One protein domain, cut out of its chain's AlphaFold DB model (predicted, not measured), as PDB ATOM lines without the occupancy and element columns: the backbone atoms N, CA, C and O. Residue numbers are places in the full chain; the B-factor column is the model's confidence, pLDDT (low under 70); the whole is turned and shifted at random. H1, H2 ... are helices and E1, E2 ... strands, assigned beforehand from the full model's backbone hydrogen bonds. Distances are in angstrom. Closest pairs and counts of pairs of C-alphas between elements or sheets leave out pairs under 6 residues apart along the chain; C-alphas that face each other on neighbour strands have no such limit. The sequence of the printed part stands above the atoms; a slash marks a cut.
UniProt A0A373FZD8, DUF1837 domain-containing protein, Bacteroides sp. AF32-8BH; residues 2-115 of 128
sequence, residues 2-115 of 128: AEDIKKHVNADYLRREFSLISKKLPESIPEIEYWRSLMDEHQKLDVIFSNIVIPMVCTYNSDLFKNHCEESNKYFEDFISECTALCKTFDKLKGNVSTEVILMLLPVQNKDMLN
ATOM      1  N   ALA A   2     215.924 271.463 190.297       48.03
ATOM      2  CA  ALA A   2     214.625 272.095 190.593       48.03
ATOM      3  C   ALA A   2     213.744 272.342 189.347       48.03
ATOM      4  O   ALA A   2     212.534 272.129 189.390       48.03
ATOM      5  N   GLU A   3     214.345 272.750 188.226       57.06
ATOM      6  CA  GLU A   3     213.616 272.926 186.961       57.06
ATOM      7  C   GLU A   3     213.241 271.599 186.294       57.06
ATOM      8  O   GLU A   3     212.150 271.486 185.742       57.06
ATOM      9  N   ASP A   4     214.109 270.587 186.377       60.03
ATOM     10  CA  ASP A   4     213.839 269.252 185.828       60.03
ATOM     11  C   ASP A   4     212.638 268.617 186.538       60.03
ATOM     12  O   ASP A   4     211.739 268.094 185.889       60.03
ATOM     13  N   ILE A   5     212.558 268.762 187.866       59.44
ATOM     14  CA  ILE A   5     211.421 268.290 188.668       59.44
ATOM     15  C   ILE A   5     210.124 268.938 188.179       59.44
ATOM     16  O   ILE A   5     209.196 268.225 187.810       59.44
ATOM     17  N   LYS A   6     210.068 270.275 188.088       60.66
ATOM     18  CA  LYS A   6     208.865 270.983 187.612       60.66
ATOM     19  C   LYS A   6     208.432 270.546 186.213       60.66
ATOM     20  O   LYS A   6     207.240 270.546 185.937       60.66
ATOM     21  N   LYS A   7     209.376 270.170 185.342       62.03
ATOM     22  CA  LYS A   7     209.076 269.634 184.007       62.03
ATOM     23  C   LYS A   7     208.512 268.212 184.065       62.03
ATOM     24  O   LYS A   7     207.575 267.927 183.329       62.03
ATOM     25  N   HIS A   8     209.040 267.349 184.935       59.81
ATOM     26  CA  HIS A   8     208.626 265.943 185.038       59.81
ATOM     27  C   HIS A   8     207.309 265.725 185.799       59.81
ATOM     28  O   HIS A   8     206.582 264.794 185.474       59.81
ATOM     29  N   VAL A   9     206.958 266.594 186.755       60.75
ATOM     30  CA  VAL A   9     205.623 266.600 187.395       60.75
ATOM     31  C   VAL A   9     204.635 267.558 186.717       60.75
ATOM     32  O   VAL A   9     203.556 267.817 187.248       60.75
ATOM     33  N   ASN A  10     204.968 268.089 185.533       67.88
ATOM     34  CA  ASN A  10     204.039 268.909 184.763       67.88
ATOM     35  C   ASN A  10     202.903 268.037 184.198       67.88
ATOM     36  O   ASN A  10     203.145 267.011 183.559       67.88
ATOM     37  N   ALA A  11     201.665 268.490 184.388       65.44
ATOM     38  CA  ALA A  11     200.463 267.902 183.811       65.44
ATOM     39  C   ALA A  11     200.569 267.650 182.295       65.44
ATOM     40  O   ALA A  11     200.156 266.592 181.821       65.44
ATOM     41  N   ASP A  12     201.163 268.581 181.546       69.06
ATOM     42  CA  ASP A  12     201.321 268.473 180.091       69.06
ATOM     43  C   ASP A  12     202.306 267.367 179.700       69.06
ATOM     44  O   ASP A  12     202.107 266.666 178.705       69.06
ATOM     45  N   TYR A  13     203.364 267.181 180.497       73.81
ATOM     46  CA  TYR A  13     204.322 266.096 180.298       73.81
ATOM     47  C   TYR A  13     203.632 264.747 180.506       73.81
ATOM     48  O   TYR A  13     203.670 263.897 179.621       73.81
ATOM     49  N   LEU A  14     202.926 264.577 181.627       72.31
ATOM     50  CA  LEU A  14     202.254 263.317 181.953       72.31
ATOM     51  C   LEU A  14     201.150 262.949 180.967       72.31
ATOM     52  O   LEU A  14     201.086 261.801 180.537       72.31
ATOM     53  N   ARG A  15     200.324 263.916 180.548       76.81
ATOM     54  CA  ARG A  15     199.294 263.682 179.524       76.81
ATOM     55  C   ARG A  15     199.908 263.201 178.210       76.81
ATOM     56  O   ARG A  15     199.380 262.283 177.582       76.81
ATOM     57  N   ARG A  16     201.049 263.774 177.811       81.75
ATOM     58  CA  ARG A  16     201.777 263.326 176.619       81.75
ATOM     59  C   ARG A  16     202.308 261.904 176.783       81.75
ATOM     60  O   ARG A  16     202.106 261.091 175.886       81.75
ATOM     61  N   GLU A  17     202.951 261.591 177.907       78.94
ATOM     62  CA  GLU A  17     203.480 260.244 178.152       78.94
ATOM     63  C   GLU A  17     202.355 259.196 178.208       78.94
ATOM     64  O   GLU A  17     202.465 258.147 177.578       78.94
ATOM     65  N   PHE A  18     201.224 259.492 178.854       81.12
ATOM     66  CA  PHE A  18     200.063 258.595 178.899       81.12
ATOM     67  C   PHE A  18     199.467 258.332 177.521       81.12
ATOM     68  O   PHE A  18     199.152 257.189 177.208       81.12
ATOM     69  N   SER A  19     199.387 259.349 176.661       80.88
ATOM     70  CA  SER A  19     198.949 259.176 175.270       80.88
ATOM     71  C   SER A  19     199.877 258.252 174.465       80.88
ATOM     72  O   SER A  19     199.435 257.558 173.547       80.88
ATOM     73  N   LEU A  20     201.174 258.223 174.791       82.62
ATOM     74  CA  LEU A  20     202.144 257.327 174.157       82.62
ATOM     75  C   LEU A  20     202.075 255.905 174.725       82.62
ATOM     76  O   LEU A  20     202.185 254.941 173.967       82.62
ATOM     77  N   ILE A  21     201.904 255.772 176.042       81.62
ATOM     78  CA  ILE A  21     201.853 254.484 176.746       81.62
ATOM     79  C   ILE A  21     200.532 253.763 176.477       81.62
ATOM     80  O   ILE A  21     200.551 252.565 176.203       81.62
ATOM     81  N   SER A  22     199.400 254.471 176.482       79.44
ATOM     82  CA  SER A  22     198.070 253.886 176.257       79.44
ATOM     83  C   SER A  22     197.973 253.158 174.914       79.44
ATOM     84  O   SER A  22     197.361 252.096 174.828       79.44
ATOM     85  N   LYS A  23     198.668 253.662 173.887       80.69
ATOM     86  CA  LYS A  23     198.782 253.041 172.553       80.69
ATOM     87  C   LYS A  23     199.621 251.764 172.528       80.69
ATOM     88  O   LYS A  23     199.549 251.013 171.562       80.69
ATOM     89  N   LYS A  24     200.455 251.549 173.546       82.19
ATOM     90  CA  LYS A  24     201.354 250.394 173.678       82.19
ATOM     91  C   LYS A  24     200.863 249.384 174.713       82.19
ATOM     92  O   LYS A  24     201.557 248.397 174.954       82.19
ATOM     93  N   LEU A  25     199.709 249.623 175.340       80.56
ATOM     94  CA  LEU A  25     199.137 248.669 176.279       80.56
ATOM     95  C   LEU A  25     198.778 247.359 175.554       80.56
ATOM     96  O   LEU A  25     198.086 247.409 174.536       80.56
ATOM     97  N   PRO A  26     199.206 246.191 176.067       81.50
ATOM     98  CA  PRO A  26     198.786 244.897 175.534       81.50
ATOM     99  C   PRO A  26     197.279 244.705 175.716       81.50
ATOM    100  O   PRO A  26     196.746 245.153 176.719       81.50
ATOM    101  N   GLU A  27     196.595 243.981 174.830       77.75
ATOM    102  CA  GLU A  27     195.135 243.777 174.938       77.75
ATOM    103  C   GLU A  27     194.698 242.975 176.178       77.75
ATOM    104  O   GLU A  27     193.554 243.095 176.612       77.75
ATOM    105  N   SER A  28     195.592 242.176 176.770       78.81
ATOM    106  CA  SER A  28     195.263 241.237 177.848       78.81
ATOM    107  C   SER A  28     196.158 241.397 179.082       78.81
ATOM    108  O   SER A  28     196.886 240.477 179.464       78.81
ATOM    109  N   ILE A  29     196.111 242.561 179.727       81.56
ATOM    110  CA  ILE A  29     196.624 242.720 181.095       81.56
ATOM    111  C   ILE A  29     195.461 242.690 182.095       81.56
ATOM    112  O   ILE A  29     194.360 243.137 181.755       81.56
ATOM    113  N   PRO A  30     195.674 242.185 183.324       85.19
ATOM    114  CA  PRO A  30     194.705 242.354 184.397       85.19
ATOM    115  C   PRO A  30     194.301 243.825 184.521       85.19
ATOM    116  O   PRO A  30     195.151 244.713 184.448       85.19
ATOM    117  N   GLU A  31     193.002 244.072 184.686       85.38
ATOM    118  CA  GLU A  31     192.463 245.414 184.940       85.38
ATOM    119  C   GLU A  31     192.737 246.435 183.815       85.38
ATOM    120  O   GLU A  31     192.806 247.636 184.058       85.38
ATOM    121  N   ILE A  32     192.865 245.997 182.556       84.31
ATOM    122  CA  ILE A  32     193.138 246.910 181.431       84.31
ATOM    123  C   ILE A  32     192.158 248.089 181.327       84.31
ATOM    124  O   ILE A  32     192.576 249.206 181.034       84.31
ATOM    125  N   GLU A  33     190.874 247.873 181.609       85.19
ATOM    126  CA  GLU A  33     189.866 248.938 181.586       85.19
ATOM    127  C   GLU A  33     190.088 249.981 182.692       85.19
ATOM    128  O   GLU A  33     189.878 251.172 182.464       85.19
ATOM    129  N   TYR A  34     190.601 249.568 183.856       86.31
ATOM    130  CA  TYR A  34     191.019 250.497 184.908       86.31
ATOM    131  C   TYR A  34     192.186 251.366 184.426       86.31
ATOM    132  O   TYR A  34     192.116 252.590 184.511       86.31
ATOM    133  N   TRP A  35     193.220 250.757 183.835       84.62
ATOM    134  CA  TRP A  35     194.376 251.492 183.311       84.62
ATOM    135  C   TRP A  35     194.010 252.433 182.161       84.62
ATOM    136  O   TRP A  35     194.518 253.553 182.099       84.62
ATOM    137  N   ARG A  36     193.101 252.012 181.273       83.50
ATOM    138  CA  ARG A  36     192.559 252.856 180.198       83.50
ATOM    139  C   ARG A  36     191.797 254.049 180.755       83.50
ATOM    140  O   ARG A  36     192.060 255.167 180.333       83.50
ATOM    141  N   SER A  37     190.921 253.827 181.734       85.12
ATOM    142  CA  SER A  37     190.174 254.902 182.394       85.12
ATOM    143  C   SER A  37     191.088 255.862 183.161       85.12
ATOM    144  O   SER A  37     190.859 257.070 183.151       85.12
ATOM    145  N   LEU A  38     192.143 255.353 183.802       84.06
ATOM    146  CA  LEU A  38     193.110 256.177 184.523       84.06
ATOM    147  C   LEU A  38     193.950 257.048 183.576       84.06
ATOM    148  O   LEU A  38     194.277 258.181 183.921       84.06
ATOM    149  N   MET A  39     194.282 256.535 182.388       81.75
ATOM    150  CA  MET A  39     195.053 257.248 181.361       81.75
ATOM    151  C   MET A  39     194.190 258.031 180.359       81.75
ATOM    152  O   MET A  39     194.726 258.559 179.381       81.75
ATOM    153  N   ASP A  40     192.880 258.115 180.589       82.75
ATOM    154  CA  ASP A  40     191.952 258.863 179.744       82.75
ATOM    155  C   ASP A  40     192.237 260.374 179.800       82.75
ATOM    156  O   ASP A  40     192.542 260.941 180.853       82.75
ATOM    157  N   GLU A  41     192.130 261.061 178.660       76.81
ATOM    158  CA  GLU A  41     192.444 262.490 178.564       76.81
ATOM    159  C   GLU A  41     191.485 263.389 179.364       76.81
ATOM    160  O   GLU A  41     191.854 264.505 179.761       76.81
ATOM    161  N   HIS A  42     190.272 262.912 179.643       81.19
ATOM    162  CA  HIS A  42     189.273 263.609 180.444       81.19
ATOM    163  C   HIS A  42     189.406 263.320 181.943       81.19
ATOM    164  O   HIS A  42     188.712 263.951 182.747       81.19
ATOM    165  N   GLN A  43     190.315 262.425 182.347       82.38
ATOM    166  CA  GLN A  43     190.530 262.124 183.753       82.38
ATOM    167  C   GLN A  43     191.147 263.317 184.499       82.38
ATOM    168  O   GLN A  43     192.002 264.061 183.995       82.38
ATOM    169  N   LYS A  44     190.700 263.514 185.742       81.44
ATOM    170  CA  LYS A  44     191.222 264.579 186.605       81.44
ATOM    171  C   LYS A  44     192.667 264.282 186.991       81.44
ATOM    172  O   LYS A  44     192.978 263.191 187.463       81.44
ATOM    173  N   LEU A  45     193.530 265.291 186.873       74.50
ATOM    174  CA  LEU A  45     194.950 265.179 187.218       74.50
ATOM    175  C   LEU A  45     195.165 264.739 188.669       74.50
ATOM    176  O   LEU A  45     196.024 263.904 188.911       74.50
ATOM    177  N   ASP A  46     194.352 265.210 189.615       75.69
ATOM    178  CA  ASP A  46     194.466 264.805 191.024       75.69
ATOM    179  C   ASP A  46     194.201 263.302 191.229       75.69
ATOM    180  O   ASP A  46     194.848 262.650 192.050       75.69
ATOM    181  N   VAL A  47     193.279 262.726 190.449       79.38
ATOM    182  CA  VAL A  47     192.996 261.281 190.465       79.38
ATOM    183  C   VAL A  47     194.163 260.516 189.852       79.38
ATOM    184  O   VAL A  47     194.580 259.502 190.393       79.38
ATOM    185  N   ILE A  48     194.745 261.025 188.769       78.31
ATOM    186  CA  ILE A  48     195.946 260.434 188.174       78.31
ATOM    187  C   ILE A  48     197.092 260.433 189.190       78.31
ATOM    188  O   ILE A  48     197.644 259.385 189.506       78.31
ATOM    189  N   PHE A  49     197.416 261.597 189.751       76.00
ATOM    190  CA  PHE A  49     198.541 261.784 190.659       76.00
ATOM    191  C   PHE A  49     198.423 260.994 191.965       76.00
ATOM    192  O   PHE A  49     199.440 260.592 192.514       76.00
ATOM    193  N   SER A  50     197.210 260.742 192.457       79.75
ATOM    194  CA  SER A  50     196.998 259.918 193.656       79.75
ATOM    195  C   SER A  50     197.125 258.411 193.411       79.75
ATOM    196  O   SER A  50     197.285 257.668 194.372       79.75
ATOM    197  N   ASN A  51     197.075 257.957 192.154       81.38
ATOM    198  CA  ASN A  51     197.087 256.532 191.803       81.38
ATOM    199  C   ASN A  51     198.373 256.074 191.103       81.38
ATOM    200  O   ASN A  51     198.509 254.888 190.804       81.38
ATOM    201  N   ILE A  52     199.312 256.983 190.822       79.06
ATOM    202  CA  ILE A  52     200.566 256.644 190.145       79.06
ATOM    203  C   ILE A  52     201.784 256.886 191.023       79.06
ATOM    204  O   ILE A  52     201.848 257.832 191.809       79.06
ATOM    205  N   VAL A  53     202.794 256.054 190.792       83.12
ATOM    206  CA  VAL A  53     204.137 256.218 191.335       83.12
ATOM    207  C   VAL A  53     205.064 256.591 190.187       83.12
ATOM    208  O   VAL A  53     205.136 255.877 189.186       83.12
ATOM    209  N   ILE A  54     205.777 257.709 190.314       78.81
ATOM    210  CA  ILE A  54     206.698 258.186 189.277       78.81
ATOM    211  C   ILE A  54     208.134 257.818 189.673       78.81
ATOM    212  O   ILE A  54     208.669 258.399 190.621       78.81
ATOM    213  N   PRO A  55     208.804 256.891 188.969       82.81
ATOM    214  CA  PRO A  55     210.235 256.694 189.141       82.81
ATOM    215  C   PRO A  55     211.001 257.853 188.494       82.81
ATOM    216  O   PRO A  55     210.803 258.167 187.321       82.81
ATOM    217  N   MET A  56     211.903 258.479 189.247       81.56
ATOM    218  CA  MET A  56     212.724 259.589 188.769       81.56
ATOM    219  C   MET A  56     214.206 259.271 188.958       81.56
ATOM    220  O   MET A  56     214.724 259.313 190.072       81.56
ATOM    221  N   VAL A  57     214.905 258.995 187.854       84.31
ATOM    222  CA  VAL A  57     216.369 258.860 187.848       84.31
ATOM    223  C   VAL A  57     216.999 260.235 187.655       84.31
ATOM    224  O   VAL A  57     216.778 260.897 186.644       84.31
ATOM    225  N   CYS A  58     217.808 260.662 188.620       82.44
ATOM    226  CA  CYS A  58     218.508 261.939 188.597       82.44
ATOM    227  C   CYS A  58     220.014 261.716 188.488       82.44
ATOM    228  O   CYS A  58     220.662 261.343 189.467       82.44
ATOM    229  N   THR A  59     220.574 262.008 187.313       86.25
ATOM    230  CA  THR A  59     222.024 262.066 187.113       86.25
ATOM    231  C   THR A  59     222.570 263.453 187.436       86.25
ATOM    232  O   THR A  59     222.007 264.481 187.030       86.25
ATOM    233  N   TYR A  60     223.683 263.493 188.164       83.81
ATOM    234  CA  TYR A  60     224.344 264.734 188.556       83.81
ATOM    235  C   TYR A  60     225.860 264.579 188.599       83.81
ATOM    236  O   TYR A  60     226.375 263.494 188.859       83.81
ATOM    237  N   ASN A  61     226.565 265.681 188.337       85.75
ATOM    238  CA  ASN A  61     228.011 265.729 188.496       85.75
ATOM    239  C   ASN A  61     228.332 265.658 189.986       85.75
ATOM    240  O   ASN A  61     227.912 266.543 190.729       85.75
ATOM    241  N   SER A  62     229.052 264.620 190.394       86.56
ATOM    242  CA  SER A  62     229.511 264.456 191.770       86.56
ATOM    243  C   SER A  62     231.016 264.684 191.844       86.56
ATOM    244  O   SER A  62     231.791 264.100 191.080       86.56
ATOM    245  N   ASP A  63     231.435 265.525 192.787       85.44
ATOM    246  CA  ASP A  63     232.852 265.754 193.071       85.44
ATOM    247  C   ASP A  63     233.479 264.592 193.861       85.44
ATOM    248  O   ASP A  63     234.702 264.542 194.010       85.44
ATOM    249  N   LEU A  64     232.678 263.611 194.305       85.88
ATOM    250  CA  LEU A  64     233.171 262.403 194.972       85.88
ATOM    251  C   LEU A  64     234.217 261.683 194.125       85.88
ATOM    252  O   LEU A  64     235.262 261.305 194.643       85.88
ATOM    253  N   PHE A  65     233.995 261.592 192.813       83.50
ATOM    254  CA  PHE A  65     234.912 260.927 191.882       83.50
ATOM    255  C   PHE A  65     236.213 261.697 191.618       83.50
ATOM    256  O   PHE A  65     237.094 261.187 190.931       83.50
ATOM    257  N   LYS A  66     236.336 262.941 192.101       82.56
ATOM    258  CA  LYS A  66     237.599 263.696 192.062       82.56
ATOM    259  C   LYS A  66     238.431 263.460 193.318       82.56
ATOM    260  O   LYS A  66     239.654 263.473 193.248       82.56
ATOM    261  N   ASN A  67     237.755 263.280 194.451       79.19
ATOM    262  CA  ASN A  67     238.374 263.214 195.774       79.19
ATOM    263  C   ASN A  67     238.590 261.777 196.263       79.19
ATOM    264  O   ASN A  67     239.403 261.556 197.158       79.19
ATOM    265  N   HIS A  68     237.884 260.814 195.672       82.38
ATOM    266  CA  HIS A  68     237.962 259.397 195.999       82.38
ATOM    267  C   HIS A  68     238.261 258.594 194.735       82.38
ATOM    268  O   HIS A  68     237.471 258.584 193.795       82.38
ATOM    269  N   CYS A  69     239.406 257.911 194.730       79.00
ATOM    270  CA  CYS A  69     239.817 257.012 193.645       79.00
ATOM    271  C   CYS A  69     239.643 255.529 194.004       79.00
ATOM    272  O   CYS A  69     239.905 254.664 193.174       79.00
ATOM    273  N   GLU A  70     239.230 255.235 195.239       81.62
ATOM    274  CA  GLU A  70     239.120 253.885 195.787       81.62
ATOM    275  C   GLU A  70     237.847 253.758 196.634       81.62
ATOM    276  O   GLU A  70     237.371 254.740 197.216       81.62
ATOM    277  N   GLU A  71     237.321 252.536 196.730       81.44
ATOM    278  CA  GLU A  71     236.143 252.173 197.529       81.44
ATOM    279  C   GLU A  71     236.471 252.184 199.032       81.44
ATOM    280  O   GLU A  71     236.547 251.155 199.703       81.44
ATOM    281  N   SER A  72     236.714 253.375 199.570       88.25
ATOM    282  CA  SER A  72     237.007 253.577 200.987       88.25
ATOM    283  C   SER A  72     235.733 253.797 201.806       88.25
ATOM    284  O   SER A  72     234.716 254.274 201.303       88.25
ATOM    285  N   ASN A  73     235.792 253.542 203.116       90.19
ATOM    286  CA  ASN A  73     234.683 253.881 204.020       90.19
ATOM    287  C   ASN A  73     234.328 255.374 203.954       90.19
ATOM    288  O   ASN A  73     233.154 255.734 203.984       90.19
ATOM    289  N   LYS A  74     235.335 256.238 203.776       88.88
ATOM    290  CA  LYS A  74     235.142 257.682 203.631       88.88
ATOM    291  C   LYS A  74     234.371 258.038 202.356       88.88
ATOM    292  O   LYS A  74     233.525 258.922 202.391       88.88
ATOM    293  N   TYR A  75     234.623 257.326 201.255       89.06
ATOM    294  CA  TYR A  75     233.838 257.476 200.030       89.06
ATOM    295  C   TYR A  75     232.358 257.168 200.280       89.06
ATOM    296  O   TYR A  75     231.506 257.960 199.890       89.06
ATOM    297  N   PHE A  76     232.043 256.067 200.972       90.56
ATOM    298  CA  PHE A  76     230.653 255.721 201.288       90.56
ATOM    299  C   PHE A  76     229.987 256.742 202.216       90.56
ATOM    300  O   PHE A  76     228.830 257.097 201.992       90.56
ATOM    301  N   GLU A  77     230.697 257.241 203.228       92.31
ATOM    302  CA  GLU A  77     230.190 258.289 204.123       92.31
ATOM    303  C   GLU A  77     229.877 259.583 203.363       92.31
ATOM    304  O   GLU A  77     228.767 260.116 203.475       92.31
ATOM    305  N   ASP A  78     230.816 260.053 202.538       90.56
ATOM    306  CA  ASP A  78     230.639 261.258 201.728       90.56
ATOM    307  C   ASP A  78     229.522 261.061 200.684       90.56
ATOM    308  O   ASP A  78     228.703 261.958 200.473       90.56
ATOM    309  N   PHE A  79     229.418 259.866 200.093       90.50
ATOM    310  CA  PHE A  79     228.360 259.500 199.150       90.50
ATOM    311  C   PHE A  79     226.966 259.510 199.782       90.50
ATOM    312  O   PHE A  79     226.032 260.110 199.237       90.50
ATOM    313  N   ILE A  80     226.813 258.884 200.951       91.81
ATOM    314  CA  ILE A  80     225.551 258.882 201.698       91.81
ATOM    315  C   ILE A  80     225.186 260.310 202.110       91.81
ATOM    316  O   ILE A  80     224.020 260.699 201.998       91.81
ATOM    317  N   SER A  81     226.164 261.101 202.557       91.88
ATOM    318  CA  SER A  81     225.967 262.502 202.935       91.88
ATOM    319  C   SER A  81     225.456 263.340 201.760       91.88
ATOM    320  O   SER A  81     224.433 264.021 201.885       91.88
ATOM    321  N   GLU A  82     226.097 263.221 200.592       90.12
ATOM    322  CA  GLU A  82     225.696 263.899 199.356       90.12
ATOM    323  C   GLU A  82     224.270 263.506 198.940       90.12
ATOM    324  O   GLU A  82     223.403 264.370 198.767       90.12
ATOM    325  N   CYS A  83     223.979 262.203 198.876       90.06
ATOM    326  CA  CYS A  83     222.649 261.705 198.525       90.06
ATOM    327  C   CYS A  83     221.574 262.171 199.512       90.06
ATOM    328  O   CYS A  83     220.484 262.577 199.107       90.06
ATOM    329  N   THR A  84     221.877 262.168 200.810       90.88
ATOM    330  CA  THR A  84     220.941 262.605 201.852       90.88
ATOM    331  C   THR A  84     220.659 264.105 201.754       90.88
ATOM    332  O   THR A  84     219.517 264.531 201.936       90.88
ATOM    333  N   ALA A  85     221.666 264.926 201.446       89.44
ATOM    334  CA  ALA A  85     221.487 266.362 201.240       89.44
ATOM    335  C   ALA A  85     220.612 266.661 200.010       89.44
ATOM    336  O   ALA A  85     219.719 267.517 200.065       89.44
ATOM    337  N   LEU A  86     220.818 265.917 198.922       87.31
ATOM    338  CA  LEU A  86     219.997 266.007 197.716       87.31
ATOM    339  C   LEU A  86     218.562 265.540 197.965       87.31
ATOM    340  O   LEU A  86     217.631 266.232 197.562       87.31
ATOM    341  N   CYS A  87     218.374 264.440 198.696       86.69
ATOM    342  CA  CYS A  87     217.056 263.943 199.086       86.69
ATOM    343  C   CYS A  87     216.294 264.973 199.940       86.69
ATOM    344  O   CYS A  87     215.178 265.356 199.610       86.69
ATOM    345  N   LYS A  88     216.945 265.574 200.946       88.38
ATOM    346  CA  LYS A  88     216.348 266.669 201.738       88.38
ATOM    347  C   LYS A  88     215.969 267.882 200.888       88.38
ATOM    348  O   LYS A  88     214.997 268.575 201.182       88.38
ATOM    349  N   THR A  89     216.764 268.188 199.866       84.94
ATOM    350  CA  THR A  89     216.461 269.276 198.927       84.94
ATOM    351  C   THR A  89     215.266 268.912 198.053       84.94
ATOM    352  O   THR A  89     214.392 269.749 197.833       84.94
ATOM    353  N   PHE A  90     215.195 267.658 197.609       82.25
ATOM    354  CA  PHE A  90     214.065 267.115 196.870       82.25
ATOM    355  C   PHE A  90     212.771 267.190 197.686       82.25
ATOM    356  O   PHE A  90     211.800 267.748 197.188       82.25
ATOM    357  N   ASP A  91     212.772 266.754 198.946       82.56
ATOM    358  CA  ASP A  91     211.583 266.792 199.807       82.56
ATOM    359  C   ASP A  91     211.052 268.219 199.994       82.56
ATOM    360  O   ASP A  91     209.850 268.470 199.898       82.56
ATOM    361  N   LYS A  92     211.955 269.192 200.176       83.12
ATOM    362  CA  LYS A  92     211.587 270.616 200.266       83.12
ATOM    363  C   LYS A  92     210.966 271.144 198.974       83.12
ATOM    364  O   LYS A  92     210.056 271.965 199.030       83.12
ATOM    365  N   LEU A  93     211.477 270.715 197.821       75.38
ATOM    366  CA  LEU A  93     211.001 271.158 196.508       75.38
ATOM    367  C   LEU A  93     209.709 270.458 196.083       75.38
ATOM    368  O   LEU A  93     208.884 271.082 195.416       75.38
ATOM    369  N   LYS A  94     209.532 269.189 196.464       72.75
ATOM    370  CA  LYS A  94     208.317 268.409 196.215       72.75
ATOM    371  C   LYS A  94     207.104 269.074 196.866       72.75
ATOM    372  O   LYS A  94     206.026 269.077 196.276       72.75
ATOM    373  N   GLY A  95     207.276 269.678 198.043       71.69
ATOM    374  CA  GLY A  95     206.191 270.362 198.743       71.69
ATOM    375  C   GLY A  95     204.994 269.430 198.969       71.69
ATOM    376  O   GLY A  95     205.170 268.277 199.348       71.69
ATOM    377  N   ASN A  96     203.782 269.917 198.689       67.75
ATOM    378  CA  ASN A  96     202.529 269.173 198.894       67.75
ATOM    379  C   ASN A  96     202.067 268.374 197.661       67.75
ATOM    380  O   ASN A  96     200.876 268.098 197.525       67.75
ATOM    381  N   VAL A  97     202.964 268.033 196.731       67.19
ATOM    382  CA  VAL A  97     202.595 267.175 195.597       67.19
ATOM    383  C   VAL A  97     202.161 265.807 196.134       67.19
ATOM    384  O   VAL A  97     202.951 265.107 196.766       67.19
ATOM    385  N   SER A  98     200.902 265.436 195.876       69.00
ATOM    386  CA  SER A  98     200.277 264.195 196.358       69.00
ATOM    387  C   SER A  98     200.829 262.933 195.696       69.00
ATOM    388  O   SER A  98     200.598 261.834 196.185       69.00
ATOM    389  N   THR A  99     201.557 263.087 194.593       73.94
ATOM    390  CA  THR A  99     202.144 261.989 193.829       73.94
ATOM    391  C   THR A  99     203.302 261.347 194.565       73.94
ATOM    392  O   THR A  99     204.223 262.020 195.050       73.94
ATOM    393  N   GLU A 100     203.311 260.022 194.594       81.94
ATOM    394  CA  GLU A 100     204.458 259.272 195.073       81.94
ATOM    395  C   GLU A 100     205.573 259.288 194.021       81.94
ATOM    396  O   GLU A 100     205.342 259.081 192.828       81.94
ATOM    397  N   VAL A 101     206.797 259.588 194.455       81.88
ATOM    398  CA  VAL A 101     207.961 259.674 193.569       81.88
ATOM    399  C   VAL A 101     209.060 258.810 194.154       81.88
ATOM    400  O   VAL A 101     209.499 259.056 195.277       81.88
ATOM    401  N   ILE A 102     209.521 257.826 193.384       87.25
ATOM    402  CA  ILE A 102     210.688 257.015 193.731       87.25
ATOM    403  C   ILE A 102     211.915 257.730 193.169       87.25
ATOM    404  O   ILE A 102     212.167 257.696 191.962       87.25
ATOM    405  N   LEU A 103     212.667 258.403 194.040       86.25
ATOM    406  CA  LEU A 103     213.873 259.130 193.654       86.25
ATOM    407  C   LEU A 103     215.085 258.190 193.605       86.25
ATOM    408  O   LEU A 103     215.493 257.631 194.619       86.25
ATOM    409  N   MET A 104     215.701 258.074 192.430       89.25
ATOM    410  CA  MET A 104     216.951 257.346 192.211       89.25
ATOM    411  C   MET A 104     218.067 258.339 191.893       89.25
ATOM    412  O   MET A 104     218.114 258.918 190.808       89.25
ATOM    413  N   LEU A 105     218.966 258.556 192.851       88.56
ATOM    414  CA  LEU A 105     220.123 259.435 192.692       88.56
ATOM    415  C   LEU A 105     221.295 258.646 192.106       88.56
ATOM    416  O   LEU A 105     221.760 257.686 192.713       88.56
ATOM    417  N   LEU A 106     221.773 259.067 190.935       88.25
ATOM    418  CA  LEU A 106     222.900 258.440 190.252       88.25
ATOM    419  C   LEU A 106     224.035 259.464 190.091       88.25
ATOM    420  O   LEU A 106     223.993 260.270 189.153       88.25
ATOM    421  N   PRO A 107     225.033 259.479 190.992       87.75
ATOM    422  CA  PRO A 107     226.195 260.343 190.821       87.75
ATOM    423  C   PRO A 107     226.977 259.898 189.582       87.75
ATOM    424  O   PRO A 107     227.167 258.707 189.334       87.75
ATOM    425  N   VAL A 108     227.461 260.855 188.800       87.81
ATOM    426  CA  VAL A 108     228.336 260.584 187.657       87.81
ATOM    427  C   VAL A 108     229.509 261.552 187.655       87.81
ATOM    428  O   VAL A 108     229.397 262.686 188.117       87.81
ATOM    429  N   GLN A 109     230.647 261.115 187.121       85.31
ATOM    430  CA  GLN A 109     231.840 261.959 187.031       85.31
ATOM    431  C   GLN A 109     231.628 263.140 186.070       85.31
ATOM    432  O   GLN A 109     232.041 264.263 186.353       85.31
ATOM    433  N   ASN A 110     230.981 262.884 184.929       84.88
ATOM    434  CA  ASN A 110     230.634 263.903 183.947       84.88
ATOM    435  C   ASN A 110     229.313 263.548 183.242       84.88
ATOM    436  O   ASN A 110     229.244 262.640 182.409       84.88
ATOM    437  N   LYS A 111     228.261 264.291 183.578       83.69
ATOM    438  CA  LYS A 111     226.903 264.159 183.049       83.69
ATOM    439  C   LYS A 111     226.824 264.467 181.556       83.69
ATOM    440  O   LYS A 111     226.098 263.782 180.844       83.69
ATOM    441  N   ASP A 112     227.568 265.456 181.072       84.94
ATOM    442  CA  ASP A 112     227.523 265.861 179.663       84.94
ATOM    443  C   ASP A 112     228.134 264.790 178.766       84.94
ATOM    444  O   ASP A 112     227.596 264.473 177.704       84.94
ATOM    445  N   MET A 113     229.210 264.159 179.236       87.75
ATOM    446  CA  MET A 113     229.801 263.003 178.571       87.75
ATOM    447  C   MET A 113     228.814 261.828 178.522       87.75
ATOM    448  O   MET A 113     228.627 261.240 177.457       87.75
ATOM    449  N   LEU A 114     228.138 261.522 179.639       85.81
ATOM    450  CA  LEU A 114     227.117 260.470 179.678       85.81
ATOM    451  C   LEU A 114     225.979 260.755 178.686       85.81
ATOM    452  O   LEU A 114     225.608 259.877 177.911       85.81
ATOM    453  N   ASN A 115     225.457 261.981 178.679       84.62
ATOM    454  CA  ASN A 115     224.387 262.388 177.770       84.62
ATOM    455  C   ASN A 115     224.817 262.300 176.305       84.62
ATOM    456  O   ASN A 115     224.052 261.823 175.472       84.62
TER     457      ASN A 115
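This is residues 2 to 115 of the 128 residues of the protein "DUF1837 domain-containing protein" of Bacteroides sp. AF32-8BH (UniProt A0A373FZD8). A long ribbon of two parallel strands, E1 and E2, runs through the middle of an elongated, loosely built domain; the long helix H6 folds back beside E2, and a loose group of three helices, H2, H3 and H4, lies beyond the end of the ribbon where both strands begin. Short helices H5 and H7 lie towards the other end, and H1 lies between the last turn of H6 and the start of H2. The printed part has 114 residues, with seven named helices and two named strands in the order H1 H2 H3 H4 E1 H5 H6 E2 H7, and its class is mixed, helices and strands. The whole is loose, with a radius of gyration of the C-alphas of 18.2 A and spans of 52 by 30 by 25 A.

H1 is residues 2 to 8, beginning at C-alpha 2 (214.625, 272.095, 190.593). H2 is residues 11 to 22, 16.1 A long, H3 residues 32 to 38 and H4 residues 45 to 51. E1, residues 53 to 61, measures 25.9 A from C-alpha 53 (204.137, 256.218, 191.335). H5 is residues 64 to 67, and H6, residues 73 to 94, measures 31.1 A. E2 is residues 100 to 108, 25.0 A long, and H7 is residues 111 to 115, ending at C-alpha 115 (224.387, 262.388, 177.770).

E1 and E2 are parallel neighbours at 20 degrees, with N 56 and O 102 at 2.8 A and N 104 and O 56 at 2.8 A, within hydrogen-bond range. E1, H5 H6 and E2 make a strand-helix-strand unit, two parallel neighbour strands with helices between, and its crossover is right-handed. The closest C-alphas of H6 and E2 are those of Cys 83 and Leu 105, 6.7 A apart, while H6 and E1 are apart. H5 and H6 only just touch, with 3 pairs of C-alphas within 8 A, by residues 75 to 79 of H6 alone; the closest are those of Leu 64 and Phe 79, 7.0 A. H3 and H4 are close but not clearly touching, C-alphas 38 and 48 being closest at 6.3 A. H2 and H3 are also close but not clearly touching, C-alphas 22 and 36 being closest at 6.9 A, at a shallow tilt of 14 degrees, opposite ways. H1 and E1 are near each other, with 5 pairs of C-alphas within 10 A. The closest C-alphas of E1 and H7 are those of Asn 61 and Lys 111, 5.8 A. Every O i to N i+4 pair is within hydrogen-bond range in H1, H2, H3, H4, H6 and H7; H5 is too short for such a pair.

The C-alphas farthest apart are those of His 42 and Glu 70, 53.1 A. Residues 26 to 31 and 69 to 74, of which 73 to 74 belong to H6, stand free. The printed part has no cut, and no link is long. Mean pLDDT of the printed part is 80.8, with residues 2 to 12 and 96 to 98 under 70.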